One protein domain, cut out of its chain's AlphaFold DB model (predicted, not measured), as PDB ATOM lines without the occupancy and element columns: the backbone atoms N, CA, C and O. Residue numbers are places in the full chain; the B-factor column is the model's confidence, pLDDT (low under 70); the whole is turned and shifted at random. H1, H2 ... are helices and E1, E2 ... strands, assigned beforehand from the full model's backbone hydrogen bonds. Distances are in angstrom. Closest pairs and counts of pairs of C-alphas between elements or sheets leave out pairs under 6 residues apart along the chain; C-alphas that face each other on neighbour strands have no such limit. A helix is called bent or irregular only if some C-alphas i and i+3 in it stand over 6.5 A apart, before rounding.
ATOM      1  N   SER A 239     -31.985  29.698  19.471       91.75
ATOM      2  CA  SER A 239     -33.111  30.149  20.308       91.75
ATOM      3  C   SER A 239     -32.956  31.616  20.711       91.75
ATOM      4  O   SER A 239     -31.844  32.088  20.958       91.75
ATOM      5  N   THR A 240     -34.078  32.332  20.819       92.31
ATOM      6  CA  THR A 240     -34.138  33.701  21.355       92.31
ATOM      7  C   THR A 240     -33.799  33.757  22.846       92.31
ATOM      8  O   THR A 240     -33.262  34.757  23.312       92.31
ATOM      9  N   GLU A 241     -34.030  32.675  23.590       88.38
ATOM     10  CA  GLU A 241     -33.718  32.564  25.026       88.38
ATOM     11  C   GLU A 241     -32.208  32.595  25.300       88.38
ATOM     12  O   GLU A 241     -31.776  32.921  26.402       88.38
ATOM     13  N   ARG A 242     -31.394  32.276  24.286       84.38
ATOM     14  CA  ARG A 242     -29.924  32.286  24.345       84.38
ATOM     15  C   ARG A 242     -29.327  33.545  23.714       84.38
ATOM     16  O   ARG A 242     -28.202  33.521  23.216       84.38
ATOM     17  N   THR A 243     -30.094  34.634  23.684       89.69
ATOM     18  CA  THR A 243     -29.626  35.920  23.160       89.69
ATOM     19  C   THR A 243     -29.056  36.794  24.267       89.69
ATOM     20  O   THR A 243     -29.632  36.918  25.345       89.69
ATOM     21  N   HIS A 244     -27.928  37.445  23.990       88.69
ATOM     22  CA  HIS A 244     -27.317  38.404  24.908       88.69
ATOM     23  C   HIS A 244     -27.325  39.798  24.292       88.69
ATOM     24  O   HIS A 244     -26.821  40.005  23.190       88.69
ATOM     25  N   GLN A 245     -27.886  40.773  25.004       89.44
ATOM     26  CA  GLN A 245     -27.866  42.165  24.571       89.44
ATOM     27  C   GLN A 245     -26.453  42.738  24.746       89.44
ATOM     28  O   GLN A 245     -25.856  42.668  25.821       89.44
ATOM     29  N   LEU A 246     -25.899  43.302  23.679       85.75
ATOM     30  CA  LEU A 246     -24.597  43.951  23.668       85.75
ATOM     31  C   LEU A 246     -24.763  45.462  23.784       85.75
ATOM     32  O   LEU A 246     -25.525  46.089  23.050       85.75
ATOM     33  N   ASN A 247     -23.985  46.060  24.681       80.56
ATOM     34  CA  ASN A 247     -23.850  47.507  24.747       80.56
ATOM     35  C   ASN A 247     -22.803  47.971  23.717       80.56
ATOM     36  O   ASN A 247     -21.647  47.540  23.769       80.56
ATOM     37  N   PHE A 248     -23.202  48.863  22.802       70.38
ATOM     38  CA  PHE A 248     -22.352  49.422  21.741       70.38
ATOM     39  C   PHE A 248     -21.036  50.017  22.260       70.38
ATOM     40  O   PHE A 248     -20.019  49.949  21.566       70.38
ATOM     41  N   SER A 249     -21.014  50.537  23.493       64.81
ATOM     42  CA  SER A 249     -19.808  51.105  24.108       64.81
ATOM     43  C   SER A 249     -18.660  50.097  24.250       64.81
ATOM     44  O   SER A 249     -17.500  50.498  24.259       64.81
ATOM     45  N   ASN A 250     -18.959  48.794  24.300       56.09
ATOM     46  CA  ASN A 250     -17.960  47.737  24.478       56.09
ATOM     47  C   ASN A 250     -17.492  47.112  23.154       56.09
ATOM     48  O   ASN A 250     -16.531  46.344  23.139       56.09
ATOM     49  N   LEU A 251     -18.142  47.440  22.033       59.34
ATOM     50  CA  LEU A 251     -17.901  46.771  20.755       59.34
ATOM     51  C   LEU A 251     -16.673  47.310  20.001       59.34
ATOM     52  O   LEU A 251     -16.087  46.615  19.174       59.34
ATOM     53  N   GLN A 252     -16.244  48.538  20.303       52.44
ATOM     54  CA  GLN A 252     -15.175  49.226  19.567       52.44
ATOM     55  C   GLN A 252     -13.785  48.581  19.708       52.44
ATOM     56  O   GLN A 252     -12.895  48.898  18.925       52.44
ATOM     57  N   ARG A 253     -13.578  47.661  20.661       47.56
ATOM     58  CA  ARG A 253     -12.244  47.115  20.973       47.56
ATOM     59  C   ARG A 253     -12.003  45.672  20.503       47.56
ATOM     60  O   ARG A 253     -10.947  45.124  20.781       47.56
ATOM     61  N   GLY A 254     -12.956  45.059  19.794       46.31
ATOM     62  CA  GLY A 254     -12.926  43.626  19.453       46.31
ATOM     63  C   GLY A 254     -13.025  43.288  17.963       46.31
ATOM     64  O   GLY A 254     -13.418  42.173  17.629       46.31
ATOM     65  N   ARG A 255     -12.693  44.219  17.056       46.31
ATOM     66  CA  ARG A 255     -12.832  44.042  15.591       46.31
ATOM     67  C   ARG A 255     -11.964  42.933  14.972       46.31
ATOM     68  O   ARG A 255     -12.051  42.701  13.772       46.31
ATOM     69  N   GLU A 256     -11.165  42.224  15.762       52.22
ATOM     70  CA  GLU A 256     -10.275  41.172  15.265       52.22
ATOM     71  C   GLU A 256     -10.947  39.800  15.099       52.22
ATOM     72  O   GLU A 256     -10.344  38.895  14.519       52.22
ATOM     73  N   ASN A 257     -12.209  39.632  15.509       53.78
ATOM     74  CA  ASN A 257     -12.962  38.402  15.252       53.78
ATOM     75  C   ASN A 257     -14.095  38.636  14.248       53.78
ATOM     76  O   ASN A 257     -14.891  39.561  14.376       53.78
ATOM     77  N   LYS A 258     -14.129  37.772  13.227       63.03
ATOM     78  CA  LYS A 258     -15.039  37.766  12.073       63.03
ATOM     79  C   LYS A 258     -16.463  37.386  12.516       63.03
ATOM     80  O   LYS A 258     -16.953  36.309  12.199       63.03
ATOM     81  N   VAL A 259     -17.104  38.226  13.322       82.06
ATOM     82  CA  VAL A 259     -18.505  38.019  13.687       82.06
ATOM     83  C   VAL A 259     -19.363  38.422  12.495       82.06
ATOM     84  O   VAL A 259     -19.222  39.529  11.977       82.06
ATOM     85  N   ILE A 260     -20.229  37.519  12.039       87.38
ATOM     86  CA  ILE A 260     -21.187  37.831  10.978       87.38
ATOM     87  C   ILE A 260     -22.264  38.727  11.586       87.38
ATOM     88  O   ILE A 260     -22.950  38.319  12.526       87.38
ATOM     89  N   LEU A 261     -22.383  39.945  11.058       92.25
ATOM     90  CA  LEU A 261     -23.482  40.845  11.365       92.25
ATOM     91  C   LEU A 261     -24.637  40.546  10.407       92.25
ATOM     92  O   LEU A 261     -24.488  40.649   9.193       92.25
ATOM     93  N   VAL A 262     -25.776  40.158  10.965       92.44
ATOM     94  CA  VAL A 262     -27.030  39.985  10.240       92.44
ATOM     95  C   VAL A 262     -27.789  41.308  10.297       92.44
ATOM     96  O   VAL A 262     -28.231  41.740  11.366       92.44
ATOM     97  N   GLU A 263     -27.907  41.954   9.141       92.12
ATOM     98  CA  GLU A 263     -28.622  43.218   8.957       92.12
ATOM     99  C   GLU A 263     -29.995  42.994   8.302       92.12
ATOM    100  O   GLU A 263     -30.297  41.911   7.798       92.12
ATOM    101  N   GLY A 264     -30.839  44.031   8.304       91.31
ATOM    102  CA  GLY A 264     -32.146  43.997   7.638       91.31
ATOM    103  C   GLY A 264     -33.194  43.129   8.342       91.31
ATOM    104  O   GLY A 264     -34.082  42.591   7.685       91.31
ATOM    105  N   LEU A 265     -33.073  42.966   9.659       92.88
ATOM    106  CA  LEU A 265     -34.010  42.210  10.489       92.88
ATOM    107  C   LEU A 265     -35.007  43.155  11.156       92.88
ATOM    108  O   LEU A 265     -34.610  44.187  11.683       92.88
ATOM    109  N   SER A 266     -36.284  42.795  11.206       92.31
ATOM    110  CA  SER A 266     -37.297  43.528  11.974       92.31
ATOM    111  C   SER A 266     -37.201  43.248  13.481       92.31
ATOM    112  O   SER A 266     -37.432  44.142  14.296       92.31
ATOM    113  N   ALA A 267     -36.797  42.028  13.852       94.19
ATOM    114  CA  ALA A 267     -36.645  41.566  15.228       94.19
ATOM    115  C   ALA A 267     -35.572  40.467  15.355       94.19
ATOM    116  O   ALA A 267     -35.171  39.838  14.378       94.19
ATOM    117  N   VAL A 268     -35.126  40.189  16.584       93.69
ATOM    118  CA  VAL A 268     -34.145  39.121  16.871       93.69
ATOM    119  C   VAL A 268     -34.717  37.726  16.588       93.69
ATOM    120  O   VAL A 268     -33.985  36.843  16.146       93.69
ATOM    121  N   SER A 269     -36.022  37.528  16.796       94.56
ATOM    122  CA  SER A 269     -36.719  36.278  16.462       94.56
ATOM    123  C   SER A 269     -36.610  35.937  14.976       94.56
ATOM    124  O   SER A 269     -36.354  34.787  14.638       94.56
ATOM    125  N   GLU A 270     -36.682  36.937  14.096       95.25
ATOM    126  CA  GLU A 270     -36.512  36.750  12.653       95.25
ATOM    127  C   GLU A 270     -35.102  36.245  12.305       95.25
ATOM    128  O   GLU A 270     -34.930  35.397  11.430       95.25
ATOM    129  N   ALA A 271     -34.079  36.717  13.025       94.94
ATOM    130  CA  ALA A 271     -32.716  36.212  12.871       94.94
ATOM    131  C   ALA A 271     -32.640  34.720  13.215       94.94
ATOM    132  O   ALA A 271     -32.063  33.935  12.464       94.94
ATOM    133  N   VAL A 272     -33.244  34.335  14.346       94.94
ATOM    134  CA  VAL A 272     -33.302  32.948  14.827       94.94
ATOM    135  C   VAL A 272     -34.034  32.056  13.825       94.94
ATOM    136  O   VAL A 272     -33.548  30.973  13.511       94.94
ATOM    137  N   GLU A 273     -35.160  32.512  13.276       94.75
ATOM    138  CA  GLU A 273     -35.912  31.788  12.249       94.75
ATOM    139  C   GLU A 273     -35.085  31.580  10.979       94.75
ATOM    140  O   GLU A 273     -34.960  30.451  10.511       94.75
ATOM    141  N   ARG A 274     -34.442  32.633  10.457       95.06
ATOM    142  CA  ARG A 274     -33.600  32.542   9.253       95.06
ATOM    143  C   ARG A 274     -32.363  31.658   9.453       95.06
ATOM    144  O   ARG A 274     -31.950  30.974   8.518       95.06
ATOM    145  N   LEU A 275     -31.774  31.653  10.651       93.62
ATOM    146  CA  LEU A 275     -30.662  30.762  11.010       93.62
ATOM    147  C   LEU A 275     -31.119  29.301  11.094       93.62
ATOM    148  O   LEU A 275     -30.477  28.426  10.518       93.62
ATOM    149  N   ASN A 276     -32.248  29.035  11.755       93.38
ATOM    150  CA  ASN A 276     -32.820  27.689  11.857       93.38
ATOM    151  C   ASN A 276     -33.325  27.156  10.505       93.38
ATOM    152  O   ASN A 276     -33.237  25.958  10.255       93.38
ATOM    153  N   ALA A 277     -33.802  28.032   9.617       93.06
ATOM    154  CA  ALA A 277     -34.192  27.693   8.251       93.06
ATOM    155  C   ALA A 277     -32.993  27.493   7.302       93.06
ATOM    156  O   ALA A 277     -33.181  27.130   6.143       93.06
ATOM    157  N   GLY A 278     -31.762  27.768   7.755       91.38
ATOM    158  CA  GLY A 278     -30.558  27.692   6.924       91.38
ATOM    159  C   GLY A 278     -30.441  28.803   5.874       91.38
ATOM    160  O   GLY A 278     -29.568  28.736   5.013       91.38
ATOM    161  N   SER A 279     -31.285  29.839   5.936       94.38
ATOM    162  CA  SER A 279     -31.207  31.009   5.047       94.38
ATOM    163  C   SER A 279     -30.006  31.904   5.363       94.38
ATOM    164  O   SER A 279     -29.549  32.655   4.504       94.38
ATOM    165  N   ILE A 280     -29.487  31.828   6.591       92.94
ATOM    166  CA  ILE A 280     -28.247  32.483   7.010       92.94
ATOM    167  C   ILE A 280     -27.253  31.400   7.412       92.94
ATOM    168  O   ILE A 280     -27.492  30.638   8.347       92.94
ATOM    169  N   PHE A 281     -26.110  31.360   6.729       90.19
ATOM    170  CA  PHE A 281     -25.034  30.441   7.070       90.19
ATOM    171  C   PHE A 281     -24.096  31.066   8.107       90.19
ATOM    172  O   PHE A 281     -23.468  32.096   7.854       90.19
ATOM    173  N   CYS A 282     -23.985  30.431   9.273       89.38
ATOM    174  CA  CYS A 282     -23.131  30.888  10.364       89.38
ATOM    175  C   CYS A 282     -22.187  29.762  10.826       89.38
ATOM    176  O   CYS A 282     -22.533  28.994  11.724       89.38
ATOM    177  N   PRO A 283     -20.985  29.647  10.232       80.88
ATOM    178  CA  PRO A 283     -20.071  28.534  10.506       80.88
ATOM    179  C   PRO A 283     -19.433  28.601  11.898       80.88
ATOM    180  O   PRO A 283     -18.944  27.596  12.398       80.88
ATOM    181  N   SER A 284     -19.412  29.781  12.520       80.25
ATOM    182  CA  SER A 284     -18.854  30.005  13.856       80.25
ATOM    183  C   SER A 284     -19.772  29.543  14.987       80.25
ATOM    184  O   SER A 284     -19.339  29.532  16.135       80.25
ATOM    185  N   GLY A 285     -21.038  29.224  14.691       87.50
ATOM    186  CA  GLY A 285     -22.034  28.873  15.705       87.50
ATOM    187  C   GLY A 285     -22.448  30.036  16.619       87.50
ATOM    188  O   GLY A 285     -23.148  29.822  17.610       87.50
ATOM    189  N   PHE A 286     -22.040  31.262  16.271       90.38
ATOM    190  CA  PHE A 286     -22.483  32.520  16.871       90.38
ATOM    191  C   PHE A 286     -22.501  33.650  15.831       90.38
ATOM    192  O   PHE A 286     -21.619  33.721  14.966       90.38
ATOM    193  N   CYS A 287     -23.466  34.564  15.935       91.75
ATOM    194  CA  CYS A 287     -23.572  35.754  15.086       91.75
ATOM    195  C   CYS A 287     -24.142  36.948  15.861       91.75
ATOM    196  O   CYS A 287     -24.596  36.821  16.999       91.75
ATOM    197  N   MET A 288     -24.101  38.126  15.241       93.69
ATOM    198  CA  MET A 288     -24.699  39.339  15.788       93.69
ATOM    199  C   MET A 288     -25.887  39.757  14.937       93.69
ATOM    200  O   MET A 288     -25.774  39.830  13.720       93.69
ATOM    201  N   ALA A 289     -27.012  40.057  15.572       93.44
ATOM    202  CA  ALA A 289     -28.199  40.591  14.923       93.44
ATOM    203  C   ALA A 289     -28.430  42.034  15.369       93.44
ATOM    204  O   ALA A 289     -28.395  42.335  16.566       93.44
ATOM    205  N   SER A 290     -28.678  42.918  14.406       91.19
ATOM    206  CA  SER A 290     -29.078  44.301  14.661       91.19
ATOM    207  C   SER A 290     -30.525  44.498  14.219       91.19
ATOM    208  O   SER A 290     -30.848  44.270  13.053       91.19
ATOM    209  N   ALA A 291     -31.389  44.914  15.145       86.88
ATOM    210  CA  ALA A 291     -32.771  45.275  14.847       86.88
ATOM    211  C   ALA A 291     -32.892  46.816  14.787       86.88
ATOM    212  O   ALA A 291     -32.675  47.469  15.816       86.88
ATOM    213  N   PRO A 292     -33.263  47.421  13.638       81.81
ATOM    214  CA  PRO A 292     -33.291  48.872  13.439       81.81
ATOM    215  C   PRO A 292     -34.137  49.613  14.473       81.81
ATOM    216  O   PRO A 292     -33.775  50.703  14.893       81.81
ATOM    217  N   LEU A 293     -35.242  49.000  14.905       81.88
ATOM    218  CA  LEU A 293     -36.212  49.619  15.809       81.88
ATOM    219  C   LEU A 293     -35.709  49.768  17.245       81.88
ATOM    220  O   LEU A 293     -36.166  50.647  17.967       81.88
ATOM    221  N   THR A 294     -34.796  48.901  17.677       79.12
ATOM    222  CA  THR A 294     -34.349  48.876  19.077       79.12
ATOM    223  C   THR A 294     -32.978  49.511  19.265       79.12
ATOM    224  O   THR A 294     -32.581  49.760  20.398       79.12
ATOM    225  N   HIS A 295     -32.232  49.749  18.176       79.50
ATOM    226  CA  HIS A 295     -30.810  50.126  18.207       79.50
ATOM    227  C   HIS A 295     -29.950  49.218  19.107       79.50
ATOM    228  O   HIS A 295     -28.830  49.570  19.484       79.50
ATOM    229  N   HIS A 296     -30.462  48.037  19.456       84.38
ATOM    230  CA  HIS A 296     -29.790  47.069  20.291       84.38
ATOM    231  C   HIS A 296     -29.169  46.001  19.409       84.38
ATOM    232  O   HIS A 296     -29.749  45.524  18.432       84.38
ATOM    233  N   LEU A 297     -27.944  45.649  19.770       87.88
ATOM    234  CA  LEU A 297     -27.179  44.622  19.102       87.88
ATOM    235  C   LEU A 297     -27.286  43.364  19.946       87.88
ATOM    236  O   LEU A 297     -26.981  43.391  21.136       87.88
ATOM    237  N   HIS A 298     -27.748  42.276  19.353       89.38
ATOM    238  CA  HIS A 298     -27.951  41.019  20.054       89.38
ATOM    239  C   HIS A 298     -26.928  39.998  19.579       89.38
ATOM    240  O   HIS A 298     -26.698  39.840  18.384       89.38
ATOM    241  N   TRP A 299     -26.310  39.306  20.526       89.25
ATOM    242  CA  TRP A 299     -25.443  38.169  20.277       89.25
ATOM    243  C   TRP A 299     -26.268  36.888  20.339       89.25
ATOM    244  O   TRP A 299     -26.933  36.628  21.342       89.25
ATOM    245  N   LEU A 300     -26.227  36.106  19.267       89.62
ATOM    246  CA  LEU A 300     -26.933  34.837  19.107       89.62
ATOM    247  C   LEU A 300     -25.919  33.695  19.186       89.62
ATOM    248  O   LEU A 300     -24.876  33.765  18.535       89.62
ATOM    249  N   VAL A 301     -26.231  32.639  19.940       87.25
ATOM    250  CA  VAL A 301     -25.386  31.437  20.065       87.25
ATOM    251  C   VAL A 301     -26.216  30.192  19.777       87.25
ATOM    252  O   VAL A 301     -27.351  30.074  20.246       87.25
ATOM    253  N   THR A 302     -25.651  29.260  19.011       87.81
ATOM    254  CA  THR A 302     -26.246  27.928  18.818       87.81
ATOM    255  C   THR A 302     -26.257  27.125  20.110       87.81
ATOM    256  O   THR A 302     -25.485  27.374  21.036       87.81
ATOM    257  N   SER A 303     -27.093  26.095  20.162       79.75
ATOM    258  CA  SER A 303     -27.112  25.167  21.284       79.75
ATOM    259  C   SER A 303     -25.883  24.266  21.384       79.75
ATOM    260  O   SER A 303     -25.567  23.815  22.484       79.75
TER     261      SER A 303
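This is residues 239 to 303 of the 326 residues of the protein "Hypothetical protein" of Polarella glacialis (UniProt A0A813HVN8). A small, strongly twisted sheet of three strands makes the core, with the helix H2 packed on it, while at the other end of the longest axis H1 and the link after it form a wide loop whose residues 252 to 257 stick out. Within that link, residues 261 to 262 run beside E2 as a short parallel pairing. The printed part has 65 residues with two named helices and three named strands in the order E1, H1, H2, E2, E3; the sheet's order is E1, E3, E2, antiparallel throughout, and the class is mixed, helices and strands. The whole is compact, with a radius of gyration of the C-alphas of 11.2 A and spans of 32 by 26 by 21 A.

E3, residues 296 to 302, is the inner strand of the sheet. The edge strand E2, residues 286 to 291, forms a hairpin with E3, antiparallel at 150 degrees, with N 289 and O 298 within hydrogen-bond range at 2.8 A and N 300 and O 287 at 2.9 A. The other edge strand, E1, residues 239 to 246, is antiparallel to E3 at 137 degrees, with N 246 and O 297 within range at 2.8 A. H2, residues 268 to 276, is on the sheet. Its closest C-alphas to E1 are those of Ser 269 and Thr 240, 6.1 A apart, and to E2 those of Val 268 and Ala 289, 6.4 A apart. H1, residues 248 to 253, is not on the sheet and is apart from E2 and from H2; its closest C-alphas to E3 are those of Phe 248 and Leu 297, 7.3 A apart. In H2 every O i to N i+4 pair is within hydrogen-bond range; in H1 0 of 2 are, with 1 of 3 O i to N i+3 pairs within range.

E1 begins at C-alpha 239 (-33.111, 30.149, 20.308), bends by 68 degrees at residue 242 and measures 16.6 A. H1 measures 10.4 A and is irregular, but only just: C-alphas 249 and 252 are 6.8 A apart. H2 measures 12.6 A from C-alpha 268 (-34.145, 39.121, 16.871). E2 measures 16.5 A, and E3 measures 19.5 A, ending at C-alpha 302 (-26.246, 27.928, 18.818).

The two C-alphas farthest apart are those of Arg 253 and Ala 277, at 31.9 A. The printed part has no cut. The link from H1 to H2, 14 residues, is long; that from H2 to E2 is short, and the other two are tight. Mean pLDDT of the printed part is 83.6, with residues 249 to 258 under 70.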